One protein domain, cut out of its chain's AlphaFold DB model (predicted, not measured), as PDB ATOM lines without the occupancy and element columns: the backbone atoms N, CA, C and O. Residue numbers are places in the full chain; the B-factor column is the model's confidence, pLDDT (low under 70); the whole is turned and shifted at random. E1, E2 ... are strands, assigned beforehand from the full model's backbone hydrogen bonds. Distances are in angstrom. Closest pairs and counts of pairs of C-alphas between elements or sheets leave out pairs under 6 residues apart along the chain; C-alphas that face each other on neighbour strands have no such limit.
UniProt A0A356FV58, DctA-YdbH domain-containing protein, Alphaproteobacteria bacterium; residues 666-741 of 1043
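Overview. This is residues 666 to 741 of the 1043 residues of the protein "DctA-YdbH domain-containing protein" of Alphaproteobacteria bacterium (UniProt A0A356FV58). The domain is a single twisted wall of five long strands laid side by side, E1 to E5 in chain order, with no named helix on either face. The chain zigzags from one edge to the other through four hairpins, and at one corner the wall folds over where E1 and E2 bend sharply. The printed part has 76 residues, with five named strands in the sheet order E1 - E2 - E3 - E4 - E5, all antiparallel; its class is all strand. The whole is only just loose, close to compact, with a radius of gyration of the C-alphas of 13.9 A, and its elongated outline spans 41 by 22 by 21 A.

Along the chain. E1, residues 666 to 678, begins with C-alpha 666 at (-55.385, 33.708, 41.068) and measures 29.2 A from first to last C-alpha. E2, residues 684 to 694, measures 25.9 A. E3, residues 703 to 711, measures 25.3 A, with C-alpha 703 at (-51.226, 32.068, 51.544). E4, residues 716 to 725, measures 27.8 A. E5, residues 730 to 739, measures 27.7 A and ends with C-alpha 739 at (-41.575, 20.550, 32.813).

Arrangement. The strands form a meander, each the antiparallel neighbour of the one before, and each consecutive pair is a hairpin. E1, an edge strand, runs at 174 degrees to E2; N 674 and O 686 are within hydrogen-bond range at 2.9 A. E1 bends by 91 degrees at residue 670 and E2 by 79 degrees at residue 690, where the C-alphas that face each other are 4.9 A apart. Beyond these bends the pairing goes on, with N 667 and O 693 at 2.9 A. E2 and E3 stand at 154 degrees, with N 687 and O 707 at 2.8 A. E3 and E4 stand at 164 degrees, with N 706 and O 722 at 2.8 A. E4 and E5 stand at 165 degrees, with N 721 and O 734 at 2.8 A. E5, the other edge strand, bends by 57 degrees at residue 736. E1 is apart from E4 and E5, and E2 is apart from E5.

Size, cuts and confidence. The two C-alphas farthest apart, those of Lys 680 and Gly 698, are 42.4 A apart. From edge to edge of the sheet the strands' lines turn by 48 degrees, and its C-alphas lie up to 10.8 A off their best plane. The printed part has no cut. The link from E2 to E3, 8 residues, is short; the other three are tight. The mean pLDDT of the printed part is 92.6, and no printed residue is under 70.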
ATOM      1  N   VAL A 666     -56.176  33.203  39.935       93.12
ATOM      2  CA  VAL A 666     -55.385  33.708  41.068       93.12
ATOM      3  C   VAL A 666     -55.180  35.230  41.006       93.12
ATOM      4  O   VAL A 666     -55.173  35.877  39.950       93.12
ATOM      5  N   LYS A 667     -55.005  35.826  42.182       95.31
ATOM      6  CA  LYS A 667     -54.475  37.171  42.406       95.31
ATOM      7  C   LYS A 667     -53.325  37.061  43.408       95.31
ATOM      8  O   LYS A 667     -53.463  36.372  44.408       95.31
ATOM      9  N   ALA A 668     -52.206  37.722  43.142       95.75
ATOM     10  CA  ALA A 668     -51.051  37.747  44.032       95.75
ATOM     11  C   ALA A 668     -50.556  39.184  44.228       95.75
ATOM     12  O   ALA A 668     -50.492  39.970  43.276       95.75
ATOM     13  N   SER A 669     -50.224  39.535  45.468       95.25
ATOM     14  CA  SER A 669     -49.809  40.880  45.864       95.25
ATOM     15  C   SER A 669     -48.590  40.856  46.787       95.25
ATOM     16  O   SER A 669     -48.263  39.833  47.392       95.25
ATOM     17  N   GLY A 670     -47.860  41.976  46.827       93.94
ATOM     18  CA  GLY A 670     -46.559  42.042  47.498       93.94
ATOM     19  C   GLY A 670     -45.548  41.061  46.897       93.94
ATOM     20  O   GLY A 670     -44.749  40.488  47.631       93.94
ATOM     21  N   VAL A 671     -45.624  40.830  45.582       94.94
ATOM     22  CA  VAL A 671     -44.699  39.957  44.856       94.94
ATOM     23  C   VAL A 671     -43.359  40.694  44.724       94.94
ATOM     24  O   VAL A 671     -43.308  41.859  44.325       94.94
ATOM     25  N   GLN A 672     -42.275  40.022  45.081       95.56
ATOM     26  CA  GLN A 672     -40.893  40.487  44.990       95.56
ATOM     27  C   GLN A 672     -40.058  39.382  44.349       95.56
ATOM     28  O   GLN A 672     -40.382  38.203  44.489       95.56
ATOM     29  N   GLY A 673     -38.966  39.719  43.675       95.62
ATOM     30  CA  GLY A 673     -38.106  38.692  43.105       95.62
ATOM     31  C   GLY A 673     -36.763  39.203  42.625       95.62
ATOM     32  O   GLY A 673     -36.578  40.399  42.414       95.62
ATOM     33  N   ALA A 674     -35.840  38.265  42.457       96.56
ATOM     34  CA  ALA A 674     -34.529  38.471  41.863       96.56
ATOM     35  C   ALA A 674     -34.208  37.281  40.956       96.56
ATOM     36  O   ALA A 674     -34.280  36.125  41.386       96.56
ATOM     37  N   PHE A 675     -33.875  37.574  39.704       96.69
ATOM     38  CA  PHE A 675     -33.636  36.603  38.645       96.69
ATOM     39  C   PHE A 675     -32.329  36.907  37.922       96.69
ATOM     40  O   PHE A 675     -31.998  38.069  37.712       96.69
ATOM     41  N   THR A 676     -31.623  35.870  37.490       96.81
ATOM     42  CA  THR A 676     -30.505  35.945  36.547       96.81
ATOM     43  C   THR A 676     -30.905  35.287  35.234       96.81
ATOM     44  O   THR A 676     -31.688  34.333  35.217       96.81
ATOM     45  N   PHE A 677     -30.388  35.799  34.124       93.06
ATOM     46  CA  PHE A 677     -30.675  35.287  32.789       93.06
ATOM     47  C   PHE A 677     -29.433  35.333  31.900       93.06
ATOM     48  O   PHE A 677     -28.569  36.198  32.044       93.06
ATOM     49  N   ASP A 678     -29.380  34.426  30.933       89.19
ATOM     50  CA  ASP A 678     -28.408  34.432  29.848       89.19
ATOM     51  C   ASP A 678     -29.046  33.880  28.563       89.19
ATOM     52  O   ASP A 678     -30.143  33.323  28.584       89.19
ATOM     53  N   SER A 679     -28.387  34.069  27.423       83.06
ATOM     54  CA  SER A 679     -28.907  33.667  26.111       83.06
ATOM     55  C   SER A 679     -28.891  32.152  25.842       83.06
ATOM     56  O   SER A 679     -29.373  31.721  24.795       83.06
ATOM     57  N   LYS A 680     -28.296  31.341  26.725       83.94
ATOM     58  CA  LYS A 680     -28.128  29.885  26.587       83.94
ATOM     59  C   LYS A 680     -28.982  29.081  27.567       83.94
ATOM     60  O   LYS A 680     -29.288  27.938  27.243       83.94
ATOM     61  N   THR A 681     -29.358  29.623  28.728       85.50
ATOM     62  CA  THR A 681     -30.117  28.893  29.764       85.50
ATOM     63  C   THR A 681     -31.467  29.534  30.109       85.50
ATOM     64  O   THR A 681     -31.756  30.681  29.770       85.50
ATOM     65  N   LEU A 682     -32.342  28.765  30.762       90.25
ATOM     66  CA  LEU A 682     -33.596  29.280  31.317       90.25
ATOM     67  C   LEU A 682     -33.316  30.147  32.571       90.25
ATOM     68  O   LEU A 682     -32.524  29.720  33.413       90.25
ATOM     69  N   PRO A 683     -33.978  31.312  32.753       92.38
ATOM     70  CA  PRO A 683     -33.715  32.209  33.882       92.38
ATOM     71  C   PRO A 683     -33.836  31.544  35.259       92.38
ATOM     72  O   PRO A 683     -34.841  30.904  35.565       92.38
ATOM     73  N   SER A 684     -32.845  31.743  36.126       95.31
ATOM     74  CA  SER A 684     -32.852  31.237  37.507       95.31
ATOM     75  C   SER A 684     -33.208  32.350  38.489       95.31
ATOM     76  O   SER A 684     -32.962  33.515  38.193       95.31
ATOM     77  N   GLY A 685     -33.777  32.046  39.656       97.00
ATOM     78  CA  GLY A 685     -34.099  33.105  40.615       97.00
ATOM     79  C   GLY A 685     -34.882  32.678  41.847       97.00
ATOM     80  O   GLY A 685     -35.163  31.497  42.061       97.00
ATOM     81  N   ARG A 686     -35.247  33.673  42.657       97.44
ATOM     82  CA  ARG A 686     -36.128  33.541  43.824       97.44
ATOM     83  C   ARG A 686     -37.238  34.582  43.749       97.44
ATOM     84  O   ARG A 686     -36.989  35.727  43.380       97.44
ATOM     85  N   MET A 687     -38.445  34.183  44.126       96.69
ATOM     86  CA  MET A 687     -39.639  35.019  44.162       96.69
ATOM     87  C   MET A 687     -40.343  34.846  45.506       96.69
ATOM     88  O   MET A 687     -40.685  33.730  45.884       96.69
ATOM     89  N   MET A 688     -40.584  35.952  46.200       96.50
ATOM     90  CA  MET A 688     -41.355  36.008  47.439       96.50
ATOM     91  C   MET A 688     -42.704  36.669  47.155       96.50
ATOM     92  O   MET A 688     -42.775  37.650  46.421       96.50
ATOM     93  N   ILE A 689     -43.780  36.137  47.714       96.06
ATOM     94  CA  ILE A 689     -45.151  36.590  47.498       96.06
ATOM     95  C   ILE A 689     -45.810  36.737  48.861       96.06
ATOM     96  O   ILE A 689     -45.935  35.754  49.590       96.06
ATOM     97  N   ALA A 690     -46.223  37.956  49.204       95.06
ATOM     98  CA  ALA A 690     -46.809  38.246  50.510       95.06
ATOM     99  C   ALA A 690     -48.221  37.661  50.677       95.06
ATOM    100  O   ALA A 690     -48.546  37.168  51.753       95.06
ATOM    101  N   ASP A 691     -49.043  37.705  49.627       94.88
ATOM    102  CA  ASP A 691     -50.432  37.235  49.652       94.88
ATOM    103  C   ASP A 691     -50.856  36.683  48.284       94.88
ATOM    104  O   ASP A 691     -50.663  37.337  47.254       94.88
ATOM    105  N   ILE A 692     -51.433  35.481  48.287       95.31
ATOM    106  CA  ILE A 692     -52.008  34.777  47.139       95.31
ATOM    107  C   ILE A 692     -53.464  34.446  47.465       95.31
ATOM    108  O   ILE A 692     -53.750  33.658  48.364       95.31
ATOM    109  N   GLU A 693     -54.379  35.019  46.689       93.31
ATOM    110  CA  GLU A 693     -55.827  34.854  46.782       93.31
ATOM    111  C   GLU A 693     -56.327  34.010  45.595       93.31
ATOM    112  O   GLU A 693     -56.163  34.383  44.426       93.31
ATOM    113  N   ALA A 694     -56.975  32.879  45.879       91.50
ATOM    114  CA  ALA A 694     -57.671  32.090  44.865       91.50
ATOM    115  C   ALA A 694     -59.026  32.737  44.527       91.50
ATOM    116  O   ALA A 694     -59.885  32.898  45.394       91.50
ATOM    117  N   LYS A 695     -59.266  33.068  43.251       90.25
ATOM    118  CA  LYS A 695     -60.509  33.740  42.816       90.25
ATOM    119  C   LYS A 695     -61.754  32.877  43.004       90.25
ATOM    120  O   LYS A 695     -62.846  33.402  43.232       90.25
ATOM    121  N   LYS A 696     -61.606  31.549  42.940       85.88
ATOM    122  CA  LYS A 696     -62.661  30.610  43.329       85.88
ATOM    123  C   LYS A 696     -62.670  30.473  44.856       85.88
ATOM    124  O   LYS A 696     -61.877  29.729  45.429       85.88
ATOM    125  N   LYS A 697     -63.587  31.202  45.500       81.12
ATOM    126  CA  LYS A 697     -63.800  31.173  46.956       81.12
ATOM    127  C   LYS A 697     -64.044  29.749  47.468       81.12
ATOM    128  O   LYS A 697     -64.642  28.933  46.770       81.12
ATOM    129  N   GLY A 698     -63.604  29.477  48.697       76.12
ATOM    130  CA  GLY A 698     -63.832  28.199  49.382       76.12
ATOM    131  C   GLY A 698     -62.944  27.035  48.925       76.12
ATOM    132  O   GLY A 698     -63.129  25.926  49.408       76.12
ATOM    133  N   VAL A 699     -61.979  27.252  48.022       78.12
ATOM    134  CA  VAL A 699     -61.064  26.186  47.563       78.12
ATOM    135  C   VAL A 699     -59.786  26.149  48.397       78.12
ATOM    136  O   VAL A 699     -59.447  25.113  48.961       78.12
ATOM    137  N   LEU A 700     -59.101  27.288  48.504       84.12
ATOM    138  CA  LEU A 700     -57.891  27.468  49.304       84.12
ATOM    139  C   LEU A 700     -58.011  28.752  50.139       84.12
ATOM    140  O   LEU A 700     -58.654  29.703  49.684       84.12
ATOM    141  N   PRO A 701     -57.418  28.790  51.343       88.75
ATOM    142  CA  PRO A 701     -57.230  30.026  52.098       88.75
ATOM    143  C   PRO A 701     -56.160  30.898  51.423       88.75
ATOM    144  O   PRO A 701     -55.400  30.407  50.588       88.75
ATOM    145  N   ASN A 702     -56.060  32.172  51.809       92.31
ATOM    146  CA  ASN A 702     -54.943  33.010  51.376       92.31
ATOM    147  C   ASN A 702     -53.617  32.489  51.953       92.31
ATOM    148  O   ASN A 702     -53.561  32.066  53.114       92.31
ATOM    149  N   PHE A 703     -52.555  32.540  51.152       93.94
ATOM    150  CA  PHE A 703     -51.226  32.068  51.544       93.94
ATOM    151  C   PHE A 703     -50.107  32.959  51.000       93.94
ATOM    152  O   PHE A 703     -50.237  33.551  49.932       93.94
ATOM    153  N   SER A 704     -48.992  33.030  51.723       96.25
ATOM    154  CA  SER A 704     -47.732  33.575  51.215       96.25
ATOM    155  C   SER A 704     -46.885  32.459  50.601       96.25
ATOM    156  O   SER A 704     -47.089  31.275  50.894       96.25
ATOM    157  N   ALA A 705     -45.937  32.816  49.737       96.69
ATOM    158  CA  ALA A 705     -45.045  31.861  49.087       96.69
ATOM    159  C   ALA A 705     -43.627  32.415  48.927       96.69
ATOM    160  O   ALA A 705     -43.435  33.577  48.590       96.69
ATOM    161  N   ASP A 706     -42.635  31.556  49.090       97.31
ATOM    162  CA  ASP A 706     -41.247  31.768  48.697       97.31
ATOM    163  C   ASP A 706     -40.876  30.643  47.731       97.31
ATOM    164  O   ASP A 706     -41.078  29.468  48.040       97.31
ATOM    165  N   VAL A 707     -40.431  30.991  46.526       97.81
ATOM    166  CA  VAL A 707     -40.229  30.068  45.405       97.81
ATOM    167  C   VAL A 707     -38.851  30.299  44.803       97.81
ATOM    168  O   VAL A 707     -38.563  31.378  44.292       97.81
ATOM    169  N   VAL A 708     -38.011  29.268  44.809       98.12
ATOM    170  CA  VAL A 708     -36.708  29.237  44.139       98.12
ATOM    171  C   VAL A 708     -36.822  28.383  42.881       98.12
ATOM    172  O   VAL A 708     -37.209  27.214  42.955       98.12
ATOM    173  N   LEU A 709     -36.451  28.961  41.740       97.19
ATOM    174  CA  LEU A 709     -36.408  28.311  40.432       97.19
ATOM    175  C   LEU A 709     -34.952  28.160  39.986       97.19
ATOM    176  O   LEU A 709     -34.200  29.139  39.955       97.19
ATOM    177  N   LYS A 710     -34.550  26.943  39.616       96.19
ATOM    178  CA  LYS A 710     -33.235  26.661  39.021       96.19
ATOM    179  C   LYS A 710     -33.407  25.854  37.736       96.19
ATOM    180  O   LYS A 710     -34.113  24.850  37.777       96.19
ATOM    181  N   PRO A 711     -32.796  26.242  36.608       94.25
ATOM    182  CA  PRO A 711     -32.879  25.460  35.380       94.25
ATOM    183  C   PRO A 711     -32.215  24.088  35.565       94.25
ATOM    184  O   PRO A 711     -31.128  23.993  36.135       94.25
ATOM    185  N   MET A 712     -32.867  23.027  35.086       91.69
ATOM    186  CA  MET A 712     -32.295  21.671  34.982       91.69
ATOM    187  C   MET A 712     -31.910  21.306  33.543       91.69
ATOM    188  O   MET A 712     -31.199  20.332  33.315       91.69
ATOM    189  N   GLY A 713     -32.364  22.102  32.577       87.44
ATOM    190  CA  GLY A 713     -32.130  21.933  31.152       87.44
ATOM    191  C   GLY A 713     -32.724  23.109  30.382       87.44
ATOM    192  O   GLY A 713     -32.889  24.201  30.928       87.44
ATOM    193  N   MET A 714     -33.082  22.882  29.119       85.94
ATOM    194  CA  MET A 714     -33.691  23.915  28.269       85.94
ATOM    195  C   MET A 714     -35.207  24.046  28.443       85.94
ATOM    196  O   MET A 714     -35.791  24.981  27.899       85.94
ATOM    197  N   ASP A 715     -35.841  23.102  29.139       90.81
ATOM    198  CA  ASP A 715     -37.291  22.889  29.181       90.81
ATOM    199  C   ASP A 715     -37.823  22.415  30.551       90.81
ATOM    200  O   ASP A 715     -39.029  22.220  30.709       90.81
ATOM    201  N   GLU A 716     -36.963  22.298  31.567       94.25
ATOM    202  CA  GLU A 716     -37.339  21.899  32.927       94.25
ATOM    203  C   GLU A 716     -36.693  22.799  33.991       94.25
ATOM    204  O   GLU A 716     -35.507  23.142  33.923       94.25
ATOM    205  N   TYR A 717     -37.484  23.149  35.006       96.12
ATOM    206  CA  TYR A 717     -37.034  23.819  36.224       96.12
ATOM    207  C   TYR A 717     -37.041  22.858  37.407       96.12
ATOM    208  O   TYR A 717     -38.057  22.219  37.663       96.12
ATOM    209  N   SER A 718     -35.975  22.857  38.206       97.19
ATOM    210  CA  SER A 718     -36.064  22.490  39.618       97.19
ATOM    211  C   SER A 718     -36.778  23.606  40.372       97.19
ATOM    212  O   SER A 718     -36.478  24.790  40.184       97.19
ATOM    213  N   VAL A 719     -37.709  23.223  41.241       97.69
ATOM    214  CA  VAL A 719     -38.492  24.139  42.067       97.69
ATOM    215  C   VAL A 719     -38.351  23.741  43.527       97.69
ATOM    216  O   VAL A 719     -38.574  22.584  43.886       97.69
ATOM    217  N   LYS A 720     -38.023  24.709  44.380       98.06
ATOM    218  CA  LYS A 720     -38.205  24.615  45.832       98.06
ATOM    219  C   LYS A 720     -39.165  25.712  46.256       98.06
ATOM    220  O   LYS A 720     -38.994  26.858  45.847       98.06
ATOM    221  N   SER A 721     -40.159  25.376  47.060       97.19
ATOM    222  CA  SER A 721     -41.150  26.319  47.555       97.19
ATOM    223  C   SER A 721     -41.425  26.109  49.038       97.19
ATOM    224  O   SER A 721     -41.552  24.973  49.497       97.19
ATOM    225  N   ALA A 722     -41.540  27.213  49.768       97.12
ATOM    226  CA  ALA A 722     -42.147  27.271  51.087       97.12
ATOM    227  C   ALA A 722     -43.408  28.139  50.991       97.12
ATOM    228  O   ALA A 722     -43.339  29.288  50.565       97.12
ATOM    229  N   LEU A 723     -44.558  27.590  51.366       95.44
ATOM    230  CA  LEU A 723     -45.832  28.300  51.456       95.44
ATOM    231  C   LEU A 723     -46.192  28.481  52.927       95.44
ATOM    232  O   LEU A 723     -45.886  27.611  53.752       95.44
ATOM    233  N   SER A 724     -46.894  29.561  53.257       93.94
ATOM    234  CA  SER A 724     -47.439  29.743  54.599       93.94
ATOM    235  C   SER A 724     -48.880  30.233  54.597       93.94
ATOM    236  O   SER A 724     -49.253  31.120  53.836       93.94
ATOM    237  N   VAL A 725     -49.685  29.652  55.483       90.62
ATOM    238  CA  VAL A 725     -51.110  29.944  55.668       90.62
ATOM    239  C   VAL A 725     -51.331  30.462  57.090       90.62
ATOM    240  O   VAL A 725     -50.606  30.072  58.008       90.62
ATOM    241  N   GLN A 726     -52.336  31.324  57.280       85.31
ATOM    242  CA  GLN A 726     -52.684  31.922  58.579       85.31
ATOM    243  C   GLN A 726     -51.463  32.565  59.273       85.31
ATOM    244  O   GLN A 726     -51.111  32.218  60.397       85.31
ATOM    245  N   ASN A 727     -50.794  33.495  58.580       80.38
ATOM    246  CA  ASN A 727     -49.691  34.315  59.109       80.38
ATOM    247  C   ASN A 727     -48.517  33.529  59.738       80.38
ATOM    248  O   ASN A 727     -47.934  33.986  60.720       80.38
ATOM    249  N   GLY A 728     -48.161  32.356  59.203       83.38
ATOM    250  CA  GLY A 728     -47.065  31.531  59.735       83.38
ATOM    251  C   GLY A 728     -47.509  30.245  60.431       83.38
ATOM    252  O   GLY A 728     -46.694  29.337  60.576       83.38
ATOM    253  N   LEU A 729     -48.778  30.135  60.845       85.44
ATOM    254  CA  LEU A 729     -49.257  29.023  61.682       85.44
ATOM    255  C   LEU A 729     -49.243  27.662  60.973       85.44
ATOM    256  O   LEU A 729     -49.094  26.632  61.630       85.44
ATOM    257  N   VAL A 730     -49.371  27.647  59.645       89.81
ATOM    258  CA  VAL A 730     -49.147  26.450  58.827       89.81
ATOM    259  C   VAL A 730     -48.032  26.745  57.836       89.81
ATOM    260  O   VAL A 730     -48.110  27.709  57.074       89.81
ATOM    261  N   ALA A 731     -47.013  25.889  57.830       93.38
ATOM    262  CA  ALA A 731     -45.960  25.873  56.825       93.38
ATOM    263  C   ALA A 731     -46.140  24.655  55.912       93.38
ATOM    264  O   ALA A 731     -46.438  23.556  56.381       93.38
ATOM    265  N   VAL A 732     -45.930  24.842  54.613       94.94
ATOM    266  CA  VAL A 732     -45.909  23.767  53.615       94.94
ATOM    267  C   VAL A 732     -44.617  23.902  52.829       94.94
ATOM    268  O   VAL A 732     -44.349  24.972  52.294       94.94
ATOM    269  N   SER A 733     -43.821  22.843  52.719       96.81
ATOM    270  CA  SER A 733     -42.720  22.799  51.755       96.81
ATOM    271  C   SER A 733     -43.081  21.926  50.558       96.81
ATOM    272  O   SER A 733     -43.768  20.912  50.691       96.81
ATOM    273  N   ALA A 734     -42.629  22.331  49.374       97.12
ATOM    274  CA  ALA A 734     -42.756  21.576  48.138       97.12
ATOM    275  C   ALA A 734     -41.437  21.644  47.360       97.12
ATOM    276  O   ALA A 734     -40.972  22.732  47.022       97.12
ATOM    277  N   GLU A 735     -40.828  20.499  47.059       97.94
ATOM    278  CA  GLU A 735     -39.582  20.429  46.285       97.94
ATOM    279  C   GLU A 735     -39.694  19.439  45.129       97.94
ATOM    280  O   GLU A 735     -40.209  18.339  45.305       97.94
ATOM    281  N   GLY A 736     -39.187  19.785  43.949       97.44
ATOM    282  CA  GLY A 736     -39.224  18.891  42.796       97.44
ATOM    283  C   GLY A 736     -38.931  19.605  41.484       97.44
ATOM    284  O   GLY A 736     -37.975  20.382  41.418       97.44
ATOM    285  N   SER A 737     -39.730  19.342  40.448       96.94
ATOM    286  CA  SER A 737     -39.556  19.943  39.123       96.94
ATOM    287  C   SER A 737     -40.855  20.345  38.416       96.94
ATOM    288  O   SER A 737     -41.954  19.891  38.753       96.94
ATOM    289  N   TYR A 738     -40.710  21.220  37.417       95.62
ATOM    290  CA  TYR A 738     -41.748  21.643  36.482       95.62
ATOM    291  C   TYR A 738     -41.235  21.559  35.040       95.62
ATOM    292  O   TYR A 738     -40.307  22.278  34.662       95.62
ATOM    293  N   ALA A 739     -41.867  20.706  34.233       92.75
ATOM    294  CA  ALA A 739     -41.575  20.550  32.813       92.75
ATOM    295  C   ALA A 739     -42.444  21.508  31.982       92.75
ATOM    296  O   ALA A 739     -43.673  21.371  31.934       92.75
ATOM    297  N   LEU A 740     -41.799  22.458  31.298       88.75
ATOM    298  CA  LEU A 740     -42.451  23.508  30.508       88.75
ATOM    299  C   LEU A 740     -43.321  22.962  29.361       88.75
ATOM    300  O   LEU A 740     -44.453  23.427  29.261       88.75
ATOM    301  N   PRO A 741     -42.893  21.987  28.527       85.94
ATOM    302  CA  PRO A 741     -43.692  21.547  27.378       85.94
ATOM    303  C   PRO A 741     -44.942  20.754  27.777       85.94
ATOM    304  O   PRO A 741     -45.967  20.841  27.113       85.94
TER     305      PRO A 741